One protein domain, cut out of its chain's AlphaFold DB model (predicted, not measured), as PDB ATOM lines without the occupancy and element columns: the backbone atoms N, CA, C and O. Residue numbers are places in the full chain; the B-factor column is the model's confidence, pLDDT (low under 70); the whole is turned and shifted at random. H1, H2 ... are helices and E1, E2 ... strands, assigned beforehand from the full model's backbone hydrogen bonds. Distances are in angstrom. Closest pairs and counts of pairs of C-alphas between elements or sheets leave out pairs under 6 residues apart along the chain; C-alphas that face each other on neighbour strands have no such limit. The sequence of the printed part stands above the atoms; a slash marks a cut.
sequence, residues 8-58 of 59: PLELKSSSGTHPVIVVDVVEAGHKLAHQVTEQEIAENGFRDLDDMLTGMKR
ATOM      1  N   PRO A   8      89.017 101.261 103.517       87.06
ATOM      2  CA  PRO A   8      87.823 100.530 103.118       87.06
ATOM      3  C   PRO A   8      87.775 100.298 101.605       87.06
ATOM      4  O   PRO A   8      87.757 101.238 100.807       87.06
ATOM      5  N   LEU A   9      87.683  99.029 101.222       84.56
ATOM      6  CA  LEU A   9      87.505  98.563  99.857       84.56
ATOM      7  C   LEU A   9      86.116  97.936  99.704       84.56
ATOM      8  O   LEU A   9      85.772  96.959 100.371       84.56
ATOM      9  N   GLU A  10      85.317  98.492  98.793       84.31
ATOM     10  CA  GLU A  10      84.018  97.933  98.422       84.31
ATOM     11  C   GLU A  10      84.179  96.869  97.332       84.31
ATOM     12  O   GLU A  10      84.503  97.171  96.182       84.31
ATOM     13  N   LEU A  11      83.876  95.620  97.671       81.69
ATOM     14  CA  LEU A  11      83.793  94.515  96.728       81.69
ATOM     15  C   LEU A  11      82.346  94.384  96.251       81.69
ATOM     16  O   LEU A  11      81.452  93.946  96.983       81.69
ATOM     17  N   LYS A  12      82.111  94.796  95.002       80.25
ATOM     18  CA  LYS A  12      80.806  94.698  94.339       80.25
ATOM     19  C   LYS A  12      80.755  93.425  93.518       80.25
ATOM     20  O   LYS A  12      81.648  93.148  92.722       80.25
ATOM     21  N   SER A  13      79.685  92.663  93.696       75.44
ATOM     22  CA  SER A  13      79.456  91.479  92.884       75.44
ATOM     23  C   SER A  13      79.197  91.860  91.431       75.44
ATOM     24  O   SER A  13      78.309  92.659  91.136       75.44
ATOM     25  N   SER A  14      79.932  91.236  90.518       70.75
ATOM     26  CA  SER A  14      79.772  91.406  89.074       70.75
ATOM     27  C   SER A  14      78.422  90.897  88.550       70.75
ATOM     28  O   SER A  14      77.999  91.325  87.480       70.75
ATOM     29  N   SER A  15      77.711  90.038  89.292       74.88
ATOM     30  CA  SER A  15      76.370  89.556  88.924       74.88
ATOM     31  C   SER A  15      75.225  90.405  89.489       74.88
ATOM     32  O   SER A  15      74.068  90.142  89.170       74.88
ATOM     33  N   GLY A  16      75.510  91.388  90.354       70.19
ATOM     34  CA  GLY A  16      74.504  92.261  90.982       70.19
ATOM     35  C   GLY A  16      73.542  91.574  91.966       70.19
ATOM     36  O   GLY A  16      72.726  92.244  92.591       70.19
ATOM     37  N   THR A  17      73.631  90.252  92.123       73.50
ATOM     38  CA  THR A  17      72.755  89.438  92.983       73.50
ATOM     39  C   THR A  17      73.304  89.217  94.387       73.50
ATOM     40  O   THR A  17      72.559  88.794  95.270       73.50
ATOM     41  N   HIS A  18      74.592  89.478  94.607       73.00
ATOM     42  CA  HIS A  18      75.234  89.283  95.904       73.00
ATOM     43  C   HIS A  18      75.448  90.619  96.628       73.00
ATOM     44  O   HIS A  18      75.653  91.644  95.968       73.00
ATOM     45  N   PRO A  19      75.396  90.621  97.975       75.12
ATOM     46  CA  PRO A  19      75.584  91.826  98.774       75.12
ATOM     47  C   PRO A  19      76.955  92.459  98.522       75.12
ATOM     48  O   PRO A  19      77.934  91.766  98.244       75.12
ATOM     49  N   VAL A  20      77.017  93.787  98.644       82.88
ATOM     50  CA  VAL A  20      78.285  94.524  98.642       82.88
ATOM     51  C   VAL A  20      79.004  94.231  99.952       82.88
ATOM     52  O   VAL A  20      78.418  94.379 101.025       82.88
ATOM     53  N   ILE A  21      80.264  93.815  99.857       86.44
ATOM     54  CA  ILE A  21      81.115  93.568 101.021       86.44
ATOM     55  C   ILE A  21      82.079  94.742 101.144       86.44
ATOM     56  O   ILE A  21      82.730  95.109 100.169       86.44
ATOM     57  N   VAL A  22      82.168  95.325 102.336       85.81
ATOM     58  CA  VAL A  22      83.187  96.327 102.661       85.81
ATOM     59  C   VAL A  22      84.247  95.638 103.505       85.81
ATOM     60  O   VAL A  22      83.932  95.115 104.573       85.81
ATOM     61  N   VAL A  23      85.481  95.610 103.011       86.81
ATOM     62  CA  VAL A  23      86.641  95.083 103.742       86.81
ATOM     63  C   VAL A  23      87.599  96.219 104.054       86.81
ATOM     64  O   VAL A  23      87.738  97.134 103.251       86.81
ATOM     65  N   ASP A  24      88.250  96.178 105.211       87.75
ATOM     66  CA  ASP A  24      89.266  97.166 105.568       87.75
ATOM     67  C   ASP A  24      90.654  96.620 105.225       87.75
ATOM     68  O   ASP A  24      91.088  95.602 105.772       87.75
ATOM     69  N   VAL A  25      91.332  97.254 104.269       86.62
ATOM     70  CA  VAL A  25      92.669  96.850 103.827       86.62
ATOM     71  C   VAL A  25      93.692  97.432 104.794       86.62
ATOM     72  O   VAL A  25      94.035  98.613 104.720       86.62
ATOM     73  N   VAL A  26      94.181  96.586 105.698       87.00
ATOM     74  CA  VAL A  26      95.170  96.960 106.722       87.00
ATOM     75  C   VAL A  26      96.607  96.948 106.203       87.00
ATOM     76  O   VAL A  26      97.439  97.718 106.676       87.00
ATOM     77  N   GLU A  27      96.900  96.106 105.212       83.31
ATOM     78  CA  GLU A  27      98.236  95.939 104.646       83.31
ATOM     79  C   GLU A  27      98.141  95.594 103.156       83.31
ATOM     80  O   GLU A  27      97.270  94.836 102.729       83.31
ATOM     81  N   ALA A  28      99.051  96.157 102.364       82.44
ATOM     82  CA  ALA A  28      99.209  95.840 100.955       82.44
ATOM     83  C   ALA A  28     100.701  95.737 100.631       82.44
ATOM     84  O   ALA A  28     101.495  96.603 101.000       82.44
ATOM     85  N   GLY A  29     101.078  94.678  99.920       82.00
ATOM     86  CA  GLY A  29     102.458  94.411  99.542       82.00
ATOM     87  C   GLY A  29     102.550  93.720  98.189       82.00
ATOM     88  O   GLY A  29     101.567  93.202  97.659       82.00
ATOM     89  N   HIS A  30     103.755  93.710  97.625       80.88
ATOM     90  CA  HIS A  30     104.049  92.993  96.389       80.88
ATOM     91  C   HIS A  30     104.888  91.761  96.696       80.88
ATOM     92  O   HIS A  30     105.943  91.855  97.319       80.88
ATOM     93  N   LYS A  31     104.437  90.616  96.196       83.06
ATOM     94  CA  LYS A  31     105.160  89.352  96.278       83.06
ATOM     95  C   LYS A  31     105.122  88.677  94.914       83.06
ATOM     96  O   LYS A  31     104.095  88.715  94.236       83.06
ATOM     97  N   LEU A  32     106.240  88.100  94.477       83.94
ATOM     98  CA  LEU A  32     106.239  87.309  93.247       83.94
ATOM     99  C   LEU A  32     105.487  86.000  93.505       83.94
ATOM    100  O   LEU A  32     105.612  85.423  94.580       83.94
ATOM    101  N   ALA A  33     104.742  85.502  92.515       82.31
ATOM    102  CA  ALA A  33     103.913  84.303  92.683       82.31
ATOM    103  C   ALA A  33     104.695  83.082  93.208       82.31
ATOM    104  O   ALA A  33     104.209  82.358  94.064       82.31
ATOM    105  N   HIS A  34     105.937  82.893  92.754       82.94
ATOM    106  CA  HIS A  34     106.804  81.792  93.195       82.94
ATOM    107  C   HIS A  34     107.416  81.993  94.595       82.94
ATOM    108  O   HIS A  34     108.148  81.133  95.069       82.94
ATOM    109  N   GLN A  35     107.182  83.143  95.230       88.12
ATOM    110  CA  GLN A  35     107.607  83.434  96.601       88.12
ATOM    111  C   GLN A  35     106.467  83.233  97.608       88.12
ATOM    112  O   GLN A  35     106.706  83.335  98.812       88.12
ATOM    113  N   VAL A  36     105.237  82.989  97.144       87.44
ATOM    114  CA  VAL A  36     104.094  82.709  98.016       87.44
ATOM    115  C   VAL A  36     104.263  81.310  98.606       87.44
ATOM    116  O   VAL A  36     104.518  80.344  97.890       87.44
ATOM    117  N   THR A  37     104.169  81.222  99.924       91.06
ATOM    118  CA  THR A  37     104.300  79.975 100.680       91.06
ATOM    119  C   THR A  37     102.979  79.210 100.703       91.06
ATOM    120  O   THR A  37     101.907  79.796 100.563       91.06
ATOM    121  N   GLU A  38     103.035  77.898 100.943       90.62
ATOM    122  CA  GLU A  38     101.828  77.069 101.103       90.62
ATOM    123  C   GLU A  38     100.929  77.560 102.246       90.62
ATOM    124  O   GLU A  38      99.705  77.510 102.138       90.62
ATOM    125  N   GLN A  39     101.527  78.095 103.315       91.12
ATOM    126  CA  GLN A  39     100.789  78.679 104.431       91.12
ATOM    127  C   GLN A  39      99.966  79.896 103.984       91.12
ATOM    128  O   GLN A  39      98.771  79.948 104.253       91.12
ATOM    129  N   GLU A  40     100.572  80.838 103.259       88.88
ATOM    130  CA  GLU A  40      99.872  82.030 102.758       88.88
ATOM    131  C   GLU A  40      98.755  81.660 101.770       88.88
ATOM    132  O   GLU A  40      97.697  82.285 101.763       88.88
ATOM    133  N   ILE A  41      98.960  80.627 100.946       88.62
ATOM    134  CA  ILE A  41      97.935  80.110 100.024       88.62
ATOM    135  C   ILE A  41      96.715  79.620 100.815       88.62
ATOM    136  O   ILE A  41      95.585  80.016 100.515       88.62
ATOM    137  N   ALA A  42      96.948  78.818 101.858       89.31
ATOM    138  CA  ALA A  42      95.891  78.292 102.715       89.31
ATOM    139  C   ALA A  42      95.179  79.395 103.519       89.31
ATOM    140  O   ALA A  42      93.953  79.379 103.628       89.31
ATOM    141  N   GLU A  43      95.918  80.381 104.038       88.19
ATOM    142  CA  GLU A  43      95.363  81.543 104.754       88.19
ATOM    143  C   GLU A  43      94.435  82.387 103.867       88.19
ATOM    144  O   GLU A  43      93.448  82.940 104.351       88.19
ATOM    145  N   ASN A  44      94.696  82.426 102.559       83.94
ATOM    146  CA  ASN A  44      93.841  83.091 101.572       83.94
ATOM    147  C   ASN A  44      92.690  82.204 101.051       83.94
ATOM    148  O   ASN A  44      91.941  82.619 100.167       83.94
ATOM    149  N   GLY A  45      92.523  80.994 101.594       86.62
ATOM    150  CA  GLY A  45      91.432  80.082 101.239       86.62
ATOM    151  C   GLY A  45      91.626  79.332  99.919       86.62
ATOM    152  O   GLY A  45      90.668  78.749  99.410       86.62
ATOM    153  N   PHE A  46      92.841  79.328  99.367       90.44
ATOM    154  CA  PHE A  46      93.186  78.539  98.186       90.44
ATOM    155  C   PHE A  46      93.755  77.179  98.589       90.44
ATOM    156  O   PHE A  46      94.322  77.016  99.669       90.44
ATOM    157  N   ARG A  47      93.597  76.180  97.716       89.06
ATOM    158  CA  ARG A  47      94.104  74.822  97.978       89.06
ATOM    159  C   ARG A  47      95.589  74.674  97.670       89.06
ATOM    160  O   ARG A  47      96.296  73.986  98.396       89.06
ATOM    161  N   ASP A  48      96.033  75.297  96.585       90.31
ATOM    162  CA  ASP A  48      97.403  75.250  96.084       90.31
ATOM    163  C   ASP A  48      97.712  76.499  95.232       90.31
ATOM    164  O   ASP A  48      96.859  77.371  95.017       90.31
ATOM    165  N   LEU A  49      98.964  76.606  94.770       87.19
ATOM    166  CA  LEU A  49      99.427  77.741  93.971       87.19
ATOM    167  C   LEU A  49      98.669  77.848  92.637       87.19
ATOM    168  O   LEU A  49      98.392  78.957  92.182       87.19
ATOM    169  N   ASP A  50      98.308  76.724  92.019       88.69
ATOM    170  CA  ASP A  50      97.611  76.703  90.730       88.69
ATOM    171  C   ASP A  50      96.158  77.189  90.862       88.69
ATOM    172  O   ASP A  50      95.674  77.943  90.011       88.69
ATOM    173  N   ASP A  51      95.478  76.820  91.947       88.00
ATOM    174  CA  ASP A  51      94.141  77.285  92.328       88.00
ATOM    175  C   ASP A  51      94.150  78.804  92.554       88.00
ATOM    176  O   ASP A  51      93.329  79.527  91.981       88.00
ATOM    177  N   MET A  52      95.154  79.307  93.287       86.62
ATOM    178  CA  MET A  52      95.362  80.741  93.507       86.62
ATOM    179  C   MET A  52      95.596  81.489  92.188       86.62
ATOM    180  O   MET A  52      94.900  82.461  91.887       86.62
ATOM    181  N   LEU A  53      96.529  81.019  91.351       86.62
ATOM    182  CA  LEU A  53      96.837  81.637  90.055       86.62
ATOM    183  C   LEU A  53      95.638  81.618  89.100       86.62
ATOM    184  O   LEU A  53      95.446  82.549  88.314       86.62
ATOM    185  N   THR A  54      94.820  80.568  89.158       84.62
ATOM    186  CA  THR A  54      93.595  80.456  88.360       84.62
ATOM    187  C   THR A  54      92.516  81.412  88.863       84.62
ATOM    188  O   THR A  54      91.854  82.058  88.048       84.62
ATOM    189  N   GLY A  55      92.359  81.550  90.183       78.12
ATOM    190  CA  GLY A  55      91.453  82.512  90.809       78.12
ATOM    191  C   GLY A  55      91.812  83.960  90.475       78.12
ATOM    192  O   GLY A  55      90.936  84.732  90.091       78.12
ATOM    193  N   MET A  56      93.103  84.303  90.507       75.38
ATOM    194  CA  MET A  56      93.593  85.645  90.165       75.38
ATOM    195  C   MET A  56      93.341  86.034  88.703       75.38
ATOM    196  O   MET A  56      93.135  87.205  88.423       75.38
ATOM    197  N   LYS A  57      93.334  85.082  87.759       66.81
ATOM    198  CA  LYS A  57      93.037  85.359  86.337       66.81
ATOM    199  C   LYS A  57      91.562  85.667  86.059       66.81
ATOM    200  O   LYS A  57      91.240  86.095  84.953       66.81
ATOM    201  N   ARG A  58      90.663  85.344  86.996       56.12
ATOM    202  CA  ARG A  58      89.208  85.500  86.831       56.12
ATOM    203  C   ARG A  58      88.678  86.851  87.317       56.12
ATOM    204  O   ARG A  58      87.537  87.169  86.990       56.12
TER     205      ARG A  58
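What this domain is: This is residues 8 to 58 of the 59 residues of an uncharacterized protein of Rhizobium cellulosilyticum (UniProt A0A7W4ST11). The domain has two small lobes joined by an arching link: at one end a two-stranded hairpin of E1 and E2, and at the other a pair of short helices, H1 and H2. The link, residues 26 to 37, swings wide from the hairpin to the helices, and its residues 27 to 32 stand free. The printed part has 51 residues, with two named strands followed by two named helices in the order E1, E2, H1, H2; the sheet, in the order E1 - E2, is antiparallel. The class is mixed, helices and strands, with 23 residues in named elements, under half of those printed. The whole is loose, with a radius of gyration of the C-alphas of 13.2 A, and the C-alphas span 33 by 23 by 16 A.

Where its parts are: E1 is residues 8 to 11, 9.7 A from first to last C-alpha, and begins at C-alpha 8 at (87.823, 100.530, 103.118). E2 is residues 21 to 25, 12.3 A long, and ends at C-alpha 25 at (92.669, 96.850, 103.827). H1 is residues 38 to 43, 8.7 A long. H2, the longest helix by residues, is residues 49 to 56, 10.5 A long, and ends at C-alpha 56 at (93.593, 85.645, 90.165).

How they stand to each other: E1 and E2 are antiparallel neighbours and form a hairpin, with 140 degrees between their N-to-C directions. The C-alphas of Pro 8 and Asp 24 face each other at 4.4 A. N 9 and O 23 are within hydrogen-bond range at 2.8 A, as are N 21 and O 11 at 3.1 A. H1 and H2 only just touch, with 3 pairs of C-alphas within 8 A; their closest C-alphas are those of Ile 41 and Leu 49, 6.7 A apart. Their lines stand at a steep tilt of 43 degrees, and they run the same way. E1 is apart from H1 and from H2, and E2 is apart from H2. In H1 and H2 every O i to N i+4 pair is within hydrogen-bond range.

The domain as a whole: The two C-alphas farthest apart are those of Thr 17 and Gln 35, at 35.5 A. The C-alphas of Pro 8 and Arg 58, the first and last printed, are 22.2 A apart. The printed part has no cut. The link from E2 to H1, 12 residues, is long; that from E1 to E2, 9 residues, is short; that from H1 to H2, 5 residues, is tight. The mean pLDDT of the printed part is 83.1, and the model's confidence is low, under 70, at residues 57 to 58.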